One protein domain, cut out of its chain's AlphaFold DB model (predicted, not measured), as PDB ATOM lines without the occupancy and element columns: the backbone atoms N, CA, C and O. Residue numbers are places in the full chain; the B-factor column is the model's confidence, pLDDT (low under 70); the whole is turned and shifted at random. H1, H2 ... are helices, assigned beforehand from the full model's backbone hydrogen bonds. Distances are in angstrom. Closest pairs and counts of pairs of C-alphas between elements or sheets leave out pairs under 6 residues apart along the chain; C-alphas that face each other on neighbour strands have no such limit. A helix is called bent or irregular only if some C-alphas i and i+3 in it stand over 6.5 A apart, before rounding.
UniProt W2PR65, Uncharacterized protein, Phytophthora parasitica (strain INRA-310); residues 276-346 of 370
ATOM      1  N   PRO A 276     -31.529  14.011 -17.195       52.25
ATOM      2  CA  PRO A 276     -31.530  13.777 -15.767       52.25
ATOM      3  C   PRO A 276     -32.955  13.983 -15.267       52.25
ATOM      4  O   PRO A 276     -33.640  14.953 -15.611       52.25
ATOM      5  N   THR A 277     -33.431  13.010 -14.508       53.81
ATOM      6  CA  THR A 277     -34.747  13.088 -13.884       53.81
ATOM      7  C   THR A 277     -34.791  14.284 -12.930       53.81
ATOM      8  O   THR A 277     -33.766  14.749 -12.440       53.81
ATOM      9  N   VAL A 278     -35.987  14.799 -12.634       58.38
ATOM     10  CA  VAL A 278     -36.149  15.926 -11.689       58.38
ATOM     11  C   VAL A 278     -35.516  15.616 -10.322       58.38
ATOM     12  O   VAL A 278     -35.034  16.521  -9.648       58.38
ATOM     13  N   GLU A 279     -35.484  14.337  -9.943       56.72
ATOM     14  CA  GLU A 279     -34.840  13.837  -8.727       56.72
ATOM     15  C   GLU A 279     -33.304  13.912  -8.819       56.72
ATOM     16  O   GLU A 279     -32.661  14.355  -7.875       56.72
ATOM     17  N   GLU A 280     -32.709  13.567  -9.966       52.69
ATOM     18  CA  GLU A 280     -31.258  13.674 -10.201       52.69
ATOM     19  C   GLU A 280     -30.774  15.127 -10.277       52.69
ATOM     20  O   GLU A 280     -29.681  15.425  -9.809       52.69
ATOM     21  N   ILE A 281     -31.589  16.046 -10.806       59.97
ATOM     22  CA  ILE A 281     -31.253  17.480 -10.849       59.97
ATOM     23  C   ILE A 281     -31.166  18.061  -9.430       59.97
ATOM     24  O   ILE A 281     -30.250  18.823  -9.140       59.97
ATOM     25  N   GLN A 282     -32.084  17.679  -8.534       59.47
ATOM     26  CA  GLN A 282     -32.055  18.126  -7.133       59.47
ATOM     27  C   GLN A 282     -30.859  17.554  -6.367       59.47
ATOM     28  O   GLN A 282     -30.242  18.259  -5.577       59.47
ATOM     29  N   LEU A 283     -30.510  16.291  -6.628       57.47
ATOM     30  CA  LEU A 283     -29.341  15.657  -6.019       57.47
ATOM     31  C   LEU A 283     -28.028  16.270  -6.512       57.47
ATOM     32  O   LEU A 283     -27.080  16.348  -5.739       57.47
ATOM     33  N   HIS A 284     -27.970  16.719  -7.768       55.88
ATOM     34  CA  HIS A 284     -26.767  17.325  -8.332       55.88
ATOM     35  C   HIS A 284     -26.413  18.646  -7.644       55.88
ATOM     36  O   HIS A 284     -25.259  18.845  -7.273       55.88
ATOM     37  N   ASP A 285     -27.414  19.494  -7.390       60.88
ATOM     38  CA  ASP A 285     -27.210  20.722  -6.622       60.88
ATOM     39  C   ASP A 285     -26.691  20.385  -5.212       60.88
ATOM     40  O   ASP A 285     -25.688  20.948  -4.776       60.88
ATOM     41  N   ASP A 286     -27.300  19.425  -4.510       59.38
ATOM     42  CA  ASP A 286     -26.855  19.017  -3.169       59.38
ATOM     43  C   ASP A 286     -25.422  18.427  -3.162       59.38
ATOM     44  O   ASP A 286     -24.643  18.687  -2.235       59.38
ATOM     45  N   GLU A 287     -25.041  17.664  -4.194       60.00
ATOM     46  CA  GLU A 287     -23.693  17.103  -4.379       60.00
ATOM     47  C   GLU A 287     -22.640  18.185  -4.662       60.00
ATOM     48  O   GLU A 287     -21.557  18.170  -4.058       60.00
ATOM     49  N   ASP A 288     -22.960  19.149  -5.525       62.38
ATOM     50  CA  ASP A 288     -22.078  20.269  -5.858       62.38
ATOM     51  C   ASP A 288     -21.848  21.174  -4.641       62.38
ATOM     52  O   ASP A 288     -20.709  21.560  -4.366       62.38
ATOM     53  N   HIS A 289     -22.885  21.435  -3.837       61.16
ATOM     54  CA  HIS A 289     -22.751  22.192  -2.586       61.16
ATOM     55  C   HIS A 289     -21.930  21.441  -1.524       61.16
ATOM     56  O   HIS A 289     -21.254  22.074  -0.707       61.16
ATOM     57  N   ALA A 290     -21.951  20.103  -1.522       61.62
ATOM     58  CA  ALA A 290     -21.117  19.297  -0.630       61.62
ATOM     59  C   ALA A 290     -19.636  19.297  -1.051       61.62
ATOM     60  O   ALA A 290     -18.751  19.272  -0.191       61.62
ATOM     61  N   CYS A 291     -19.361  19.331  -2.359       56.88
ATOM     62  CA  CYS A 291     -18.004  19.326  -2.906       56.88
ATOM     63  C   CYS A 291     -17.364  20.724  -2.932       56.88
ATOM     64  O   CYS A 291     -16.155  20.846  -2.716       56.88
ATOM     65  N   PHE A 292     -18.166  21.767  -3.151       61.41
ATOM     66  CA  PHE A 292     -17.739  23.162  -3.258       61.41
ATOM     67  C   PHE A 292     -18.595  24.061  -2.355       61.41
ATOM     68  O   PHE A 292     -19.416  24.842  -2.837       61.41
ATOM     69  N   PRO A 293     -18.419  23.970  -1.026       57.91
ATOM     70  CA  PRO A 293     -19.199  24.774  -0.097       57.91
ATOM     71  C   PRO A 293     -18.911  26.265  -0.304       57.91
ATOM     72  O   PRO A 293     -17.766  26.713  -0.185       57.91
ATOM     73  N   SER A 294     -19.958  27.043  -0.590       60.09
ATOM     74  CA  SER A 294     -19.861  28.501  -0.617       60.09
ATOM     75  C   SER A 294     -19.948  29.066   0.798       60.09
ATOM     76  O   SER A 294     -20.763  28.629   1.607       60.09
ATOM     77  N   PHE A 295     -19.121  30.061   1.117       61.88
ATOM     78  CA  PHE A 295     -19.033  30.624   2.470       61.88
ATOM     79  C   PHE A 295     -19.519  32.082   2.531       61.88
ATOM     80  O   PHE A 295     -18.983  32.914   3.274       61.88
ATOM     81  N   ASP A 296     -20.522  32.415   1.728       59.38
ATOM     82  CA  ASP A 296     -20.960  33.799   1.490       59.38
ATOM     83  C   ASP A 296     -21.812  34.360   2.642       59.38
ATOM     84  O   ASP A 296     -22.059  35.565   2.728       59.38
ATOM     85  N   GLY A 297     -22.235  33.487   3.562       57.75
ATOM     86  CA  GLY A 297     -23.028  33.823   4.737       57.75
ATOM     87  C   GLY A 297     -22.227  34.489   5.860       57.75
ATOM     88  O   GLY A 297     -21.073  34.156   6.154       57.75
ATOM     89  N   ALA A 298     -22.862  35.436   6.552       59.34
ATOM     90  CA  ALA A 298     -22.360  35.927   7.831       59.34
ATOM     91  C   ALA A 298     -22.634  34.878   8.922       59.34
ATOM     92  O   ALA A 298     -23.781  34.487   9.107       59.34
ATOM     93  N   ALA A 299     -21.626  34.510   9.723       59.62
ATOM     94  CA  ALA A 299     -21.729  33.491  10.786       59.62
ATOM     95  C   ALA A 299     -22.877  33.712  11.797       59.62
ATOM     96  O   ALA A 299     -23.319  32.785  12.469       59.62
ATOM     97  N   ARG A 300     -23.378  34.949  11.927       58.91
ATOM     98  CA  ARG A 300     -24.557  35.246  12.755       58.91
ATOM     99  C   ARG A 300     -25.861  34.707  12.155       58.91
ATOM    100  O   ARG A 300     -26.699  34.259  12.925       58.91
ATOM    101  N   SER A 301     -25.998  34.706  10.828       67.94
ATOM    102  CA  SER A 301     -27.184  34.182  10.131       67.94
ATOM    103  C   SER A 301     -27.339  32.683  10.371       67.94
ATOM    104  O   SER A 301     -28.385  32.246  10.836       67.94
ATOM    105  N   GLU A 302     -26.254  31.918  10.202       70.50
ATOM    106  CA  GLU A 302     -26.250  30.458  10.383       70.50
ATOM    107  C   GLU A 302     -26.682  30.047  11.796       70.50
ATOM    108  O   GLU A 302     -27.489  29.139  11.986       70.50
ATOM    109  N   HIS A 303     -26.171  30.740  12.818       74.44
ATOM    110  CA  HIS A 303     -26.578  30.468  14.189       74.44
ATOM    111  C   HIS A 303     -28.056  30.811  14.415       74.44
ATOM    112  O   HIS A 303     -28.748  30.074  15.116       74.44
ATOM    113  N   ASP A 304     -28.566  31.919  13.892       78.50
ATOM    114  CA  ASP A 304     -29.972  32.289  14.089       78.50
ATOM    115  C   ASP A 304     -30.927  31.306  13.386       78.50
ATOM    116  O   ASP A 304     -31.932  30.911  13.980       78.50
ATOM    117  N   GLU A 305     -30.548  30.801  12.213       82.25
ATOM    118  CA  GLU A 305     -31.262  29.742  11.487       82.25
ATOM    119  C   GLU A 305     -31.262  28.413  12.257       82.25
ATOM    120  O   GLU A 305     -32.320  27.821  12.480       82.25
ATOM    121  N   VAL A 306     -30.105  27.980  12.772       84.69
ATOM    122  CA  VAL A 306     -29.995  26.790  13.634       84.69
ATOM    123  C   VAL A 306     -30.890  26.917  14.872       84.69
ATOM    124  O   VAL A 306     -31.552  25.956  15.258       84.69
ATOM    125  N   ALA A 307     -30.951  28.096  15.503       84.06
ATOM    126  CA  ALA A 307     -31.828  28.302  16.657       84.06
ATOM    127  C   ALA A 307     -33.314  28.192  16.298       84.06
ATOM    128  O   ALA A 307     -34.072  27.632  17.088       84.06
ATOM    129  N   ALA A 308     -33.725  28.689  15.129       86.69
ATOM    130  CA  ALA A 308     -35.104  28.560  14.670       86.69
ATOM    131  C   ALA A 308     -35.497  27.084  14.492       86.69
ATOM    132  O   ALA A 308     -36.533  26.663  15.007       86.69
ATOM    133  N   VAL A 309     -34.627  26.282  13.867       88.75
ATOM    134  CA  VAL A 309     -34.854  24.840  13.673       88.75
ATOM    135  C   VAL A 309     -34.892  24.092  15.010       88.75
ATOM    136  O   VAL A 309     -35.743  23.231  15.221       88.75
ATOM    137  N   LEU A 310     -34.006  24.423  15.953       90.06
ATOM    138  CA  LEU A 310     -34.014  23.796  17.279       90.06
ATOM    139  C   LEU A 310     -35.303  24.105  18.060       90.06
ATOM    140  O   LEU A 310     -35.831  23.220  18.731       90.06
ATOM    141  N   GLU A 311     -35.835  25.326  17.961       88.56
ATOM    142  CA  GLU A 311     -37.125  25.691  18.568       88.56
ATOM    143  C   GLU A 311     -38.309  24.977  17.897       88.56
ATOM    144  O   GLU A 311     -39.220  24.522  18.590       88.56
ATOM    145  N   GLU A 312     -38.276  24.802  16.574       90.50
ATOM    146  CA  GLU A 312     -39.264  24.000  15.843       90.50
ATOM    147  C   GLU A 312     -39.261  22.539  16.320       90.50
ATOM    148  O   GLU A 312     -40.307  21.993  16.674       90.50
ATOM    149  N   LYS A 313     -38.081  21.920  16.458       90.00
ATOM    150  CA  LYS A 313     -37.962  20.550  16.985       90.00
ATOM    151  C   LYS A 313     -38.417  20.421  18.434       90.00
ATOM    152  O   LYS A 313     -38.991  19.399  18.808       90.00
ATOM    153  N   LEU A 314     -38.231  21.452  19.257       90.81
ATOM    154  CA  LEU A 314     -38.793  21.475  20.608       90.81
ATOM    155  C   LEU A 314     -40.327  21.538  20.594       90.81
ATOM    156  O   LEU A 314     -40.965  20.931  21.460       90.81
ATOM    157  N   ALA A 315     -40.923  22.228  19.619       88.44
ATOM    158  CA  ALA A 315     -42.369  22.246  19.428       88.44
ATOM    159  C   ALA A 315     -42.899  20.866  19.001       88.44
ATOM    160  O   ALA A 315     -43.858  20.388  19.608       88.44
ATOM    161  N   GLU A 316     -42.227  20.172  18.077       90.81
ATOM    162  CA  GLU A 316     -42.571  18.793  17.686       90.81
ATOM    163  C   GLU A 316     -42.529  17.829  18.885       90.81
ATOM    164  O   GLU A 316     -43.453  17.045  19.104       90.81
ATOM    165  N   VAL A 317     -41.490  17.919  19.725       89.75
ATOM    166  CA  VAL A 317     -41.355  17.089  20.939       89.75
ATOM    167  C   VAL A 317     -42.475  17.377  21.944       89.75
ATOM    168  O   VAL A 317     -42.969  16.469  22.620       89.75
ATOM    169  N   LYS A 318     -42.907  18.636  22.040       90.31
ATOM    170  CA  LYS A 318     -44.039  19.035  22.877       90.31
ATOM    171  C   LYS A 318     -45.361  18.476  22.342       90.31
ATOM    172  O   LYS A 318     -46.165  17.989  23.136       90.31
ATOM    173  N   GLU A 319     -45.582  18.518  21.030       89.19
ATOM    174  CA  GLU A 319     -46.772  17.945  20.385       89.19
ATOM    175  C   GLU A 319     -46.813  16.416  20.485       89.19
ATOM    176  O   GLU A 319     -47.883  15.841  20.680       89.19
ATOM    177  N   ALA A 320     -45.650  15.760  20.486       89.62
ATOM    178  CA  ALA A 320     -45.511  14.326  20.733       89.62
ATOM    179  C   ALA A 320     -45.813  13.905  22.191       89.62
ATOM    180  O   ALA A 320     -45.756  12.717  22.515       89.62
ATOM    181  N   GLY A 321     -46.152  14.851  23.077       89.31
ATOM    182  CA  GLY A 321     -46.621  14.571  24.437       89.31
ATOM    183  C   GLY A 321     -45.533  14.571  25.514       89.31
ATOM    184  O   GLY A 321     -45.747  14.017  26.594       89.31
ATOM    185  N   ALA A 322     -44.372  15.182  25.261       87.62
ATOM    186  CA  ALA A 322     -43.330  15.315  26.276       87.62
ATOM    187  C   ALA A 322     -43.759  16.218  27.450       87.62
ATOM    188  O   ALA A 322     -44.503  17.189  27.295       87.62
ATOM    189  N   SER A 323     -43.247  15.922  28.650       91.56
ATOM    190  CA  SER A 323     -43.509  16.746  29.833       91.56
ATOM    191  C   SER A 323     -42.874  18.136  29.694       91.56
ATOM    192  O   SER A 323     -41.784  18.297  29.144       91.56
ATOM    193  N   ARG A 324     -43.539  19.162  30.238       87.25
ATOM    194  CA  ARG A 324     -43.059  20.553  30.166       87.25
ATOM    195  C   ARG A 324     -41.673  20.735  30.796       87.25
ATOM    196  O   ARG A 324     -40.873  21.512  30.292       87.25
ATOM    197  N   GLU A 325     -41.395  20.009  31.876       90.50
ATOM    198  CA  GLU A 325     -40.099  20.038  32.564       90.50
ATOM    199  C   GLU A 325     -38.978  19.476  31.687       90.50
ATOM    200  O   GLU A 325     -37.891  20.046  31.635       90.50
ATOM    201  N   TYR A 326     -39.258  18.400  30.948       89.25
ATOM    202  CA  TYR A 326     -38.307  17.801  30.017       89.25
ATOM    203  C   TYR A 326     -38.010  18.718  28.825       89.25
ATOM    204  O   TYR A 326     -36.848  18.890  28.466       89.25
ATOM    205  N   VAL A 327     -39.034  19.356  28.249       90.56
ATOM    206  CA  VAL A 327     -38.862  20.291  27.123       90.56
ATOM    207  C   VAL A 327     -37.998  21.491  27.523       90.56
ATOM    208  O   VAL A 327     -37.118  21.882  26.763       90.56
ATOM    209  N   GLU A 328     -38.177  22.039  28.729       89.50
ATOM    210  CA  GLU A 328     -37.336  23.150  29.197       89.50
ATOM    211  C   GLU A 328     -35.897  22.726  29.503       89.50
ATOM    212  O   GLU A 328     -34.953  23.440  29.161       89.50
ATOM    213  N   GLN A 329     -35.693  21.543  30.090       90.38
ATOM    214  CA  GLN A 329     -34.341  21.006  30.270       90.38
ATOM    215  C   GLN A 329     -33.644  20.793  28.922       90.38
ATOM    216  O   GLN A 329     -32.478  21.162  28.764       90.38
ATOM    217  N   LEU A 330     -34.367  20.259  27.936       89.88
ATOM    218  CA  LEU A 330     -33.858  20.043  26.587       89.88
ATOM    219  C   LEU A 330     -33.516  21.372  25.903       89.88
ATOM    220  O   LEU A 330     -32.435  21.499  25.331       89.88
ATOM    221  N   ARG A 331     -34.367  22.392  26.045       90.00
ATOM    222  CA  ARG A 331     -34.118  23.741  25.522       90.00
ATOM    223  C   ARG A 331     -32.824  24.343  26.059       90.00
ATOM    224  O   ARG A 331     -32.016  24.849  25.284       90.00
ATOM    225  N   VAL A 332     -32.584  24.244  27.368       91.56
ATOM    226  CA  VAL A 332     -31.350  24.748  27.996       91.56
ATOM    227  C   VAL A 332     -30.110  24.052  27.432       91.56
ATOM    228  O   VAL A 332     -29.097  24.707  27.182       91.56
ATOM    229  N   VAL A 333     -30.178  22.738  27.208       91.38
ATOM    230  CA  VAL A 333     -29.063  21.966  26.638       91.38
ATOM    231  C   VAL A 333     -28.819  22.350  25.177       91.38
ATOM    232  O   VAL A 333     -27.676  22.614  24.813       91.38
ATOM    233  N   LEU A 334     -29.870  22.448  24.362       89.44
ATOM    234  CA  LEU A 334     -29.760  22.793  22.941       89.44
ATOM    235  C   LEU A 334     -29.214  24.211  22.726       89.44
ATOM    236  O   LEU A 334     -28.353  24.409  21.875       89.44
ATOM    237  N   VAL A 335     -29.631  25.184  23.544       86.62
ATOM    238  CA  VAL A 335     -29.082  26.552  23.500       86.62
ATOM    239  C   VAL A 335     -27.613  26.578  23.930       86.62
ATOM    240  O   VAL A 335     -26.819  27.332  23.368       86.62
ATOM    241  N   LYS A 336     -27.228  25.751  24.911       86.94
ATOM    242  CA  LYS A 336     -25.847  25.677  25.402       86.94
ATOM    243  C   LYS A 336     -24.879  25.096  24.367       86.94
ATOM    244  O   LYS A 336     -23.740  25.544  24.328       86.94
ATOM    245  N   PHE A 337     -25.325  24.126  23.573       84.25
ATOM    246  CA  PHE A 337     -24.524  23.450  22.545       84.25
ATOM    247  C   PHE A 337     -24.940  23.854  21.125       84.25
ATOM    248  O   PHE A 337     -24.840  23.067  20.186       84.25
ATOM    249  N   LYS A 338     -25.430  25.088  20.964       81.88
ATOM    250  CA  LYS A 338     -25.880  25.642  19.679       81.88
ATOM    251  C   LYS A 338     -24.770  25.652  18.618       81.88
ATOM    252  O   LYS A 338     -25.056  25.616  17.428       81.88
ATOM    253  N   ASP A 339     -23.519  25.706  19.057       76.12
ATOM    254  CA  ASP A 339     -22.301  25.664  18.248       76.12
ATOM    255  C   ASP A 339     -21.989  24.284  17.649       76.12
ATOM    256  O   ASP A 339     -21.232  24.203  16.690       76.12
ATOM    257  N   VAL A 340     -22.588  23.211  18.172       82.31
ATOM    258  CA  VAL A 340     -22.392  21.838  17.673       82.31
ATOM    259  C   VAL A 340     -23.277  21.538  16.457       82.31
ATOM    260  O   VAL A 340     -23.003  20.612  15.696       82.31
ATOM    261  N   PHE A 341     -24.351  22.304  16.265       82.00
ATOM    262  CA  PHE A 341     -25.316  22.071  15.197       82.00
ATOM    263  C   PHE A 341     -24.959  22.880  13.948       82.00
ATOM    264  O   PHE A 341     -24.747  24.090  14.001       82.00
ATOM    265  N   ARG A 342     -24.938  22.190  12.809       78.56
ATOM    266  CA  ARG A 342     -24.635  22.731  11.482       78.56
ATOM    267  C   ARG A 342     -25.791  22.376  10.548       78.56
ATOM    268  O   ARG A 342     -26.180  21.215  10.493       78.56
ATOM    269  N   LEU A 343     -26.339  23.363   9.839       76.75
ATOM    270  CA  LEU A 343     -27.271  23.120   8.725       76.75
ATOM    271  C   LEU A 343     -26.518  22.859   7.415       76.75
ATOM    272  O   LEU A 343     -26.999  22.128   6.560       76.75
ATOM    273  N   GLN A 344     -25.321  23.432   7.293       70.75
ATOM    274  CA  GLN A 344     -24.414  23.287   6.159       70.75
ATOM    275  C   GLN A 344     -22.974  23.134   6.671       70.75
ATOM    276  O   GLN A 344     -22.675  23.495   7.817       70.75
ATOM    277  N   ILE A 345     -22.080  22.597   5.834       68.94
ATOM    278  CA  ILE A 345     -20.637  22.549   6.116       68.94
ATOM    279  C   ILE A 345     -20.137  23.996   6.226       68.94
ATOM    280  O   ILE A 345     -20.054  24.716   5.238       68.94
ATOM    281  N   GLY A 346     -19.873  24.436   7.456       63.28
ATOM    282  CA  GLY A 346     -19.599  25.836   7.774       63.28
ATOM    283  C   GLY A 346     -18.127  26.126   8.049       63.28
ATOM    284  O   GLY A 346     -17.287  25.226   8.115       63.28
TER     285      GLY A 346
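AT A GLANCE: This is residues 276 to 346 of the 370 residues of an uncharacterized protein of Phytophthora parasitica (strain INRA-310) (UniProt W2PR65). The body is a helical hairpin, in which the long helix H2 and the shorter H3 lie side by side and run opposite ways. The first helix, H1, is set off from this hairpin at the far end of the link of residues 292 to 298, with residues 277 to 283 sticking out free, and a tail after H3, residues 337 to 346, runs on toward the side of the model where H1 lies. The printed part has 71 residues with three named helices, H1, H2 and H3 in that order along the chain, and no named strand; the class is all helix, with 48 residues in the named helices. The whole is only just loose, close to extended, with a radius of gyration of the C-alphas of 16.2 A, and its flat outline spans 48 by 29 by 14 A.

HOW THE PARTS SIT: H2, residues 299 to 319, touches H3, residues 324 to 336, with 9 pairs of C-alphas within 8 A. Their closest C-alphas, those of Leu 314 and Val 327, are 6.6 A apart, and their centres are 12.3 A apart. The two run opposite ways at a shallow tilt of 15 degrees and form a helical hairpin. H1, residues 278 to 291, is apart from H2 and also apart from H3. In H1 and H3 every O i to N i+4 pair is within hydrogen-bond range; in H2, 16 of 17 are.

IN THESE COORDINATES: H2 is the longest helix, with 21 residues and 31.0 A from first to last C-alpha; it begins at C-alpha 299, at (-21.729, 33.491, 10.786). H3 has 13 residues and measures 18.6 A, ending at C-alpha 336, at (-25.847, 25.677, 25.402). H1 has 14 residues and measures 20.4 A, from C-alpha 278 at (-36.149, 15.926, -11.689) to C-alpha 291. None of the three is bent.

THE WHOLE: The two C-alphas farthest apart, those of Pro 276 and Glu 325, are 49.5 A apart, while the first and last printed C-alphas, those of Pro 276 and Gly 346, are 29.0 A apart. The printed part has no cut. The link of 4 residues from H2 to H3 is tight, the link of 7 residues from H1 to H2 is short, and no link is long. Residues 277 to 283, of which 278 to 283 belong to H1, stand free. The mean pLDDT of the printed part is 75.6; residues 276 to 301 and 345 to 346 are under 70, and H1 has a mean of 59, against 83 for H2 and 89 for H3.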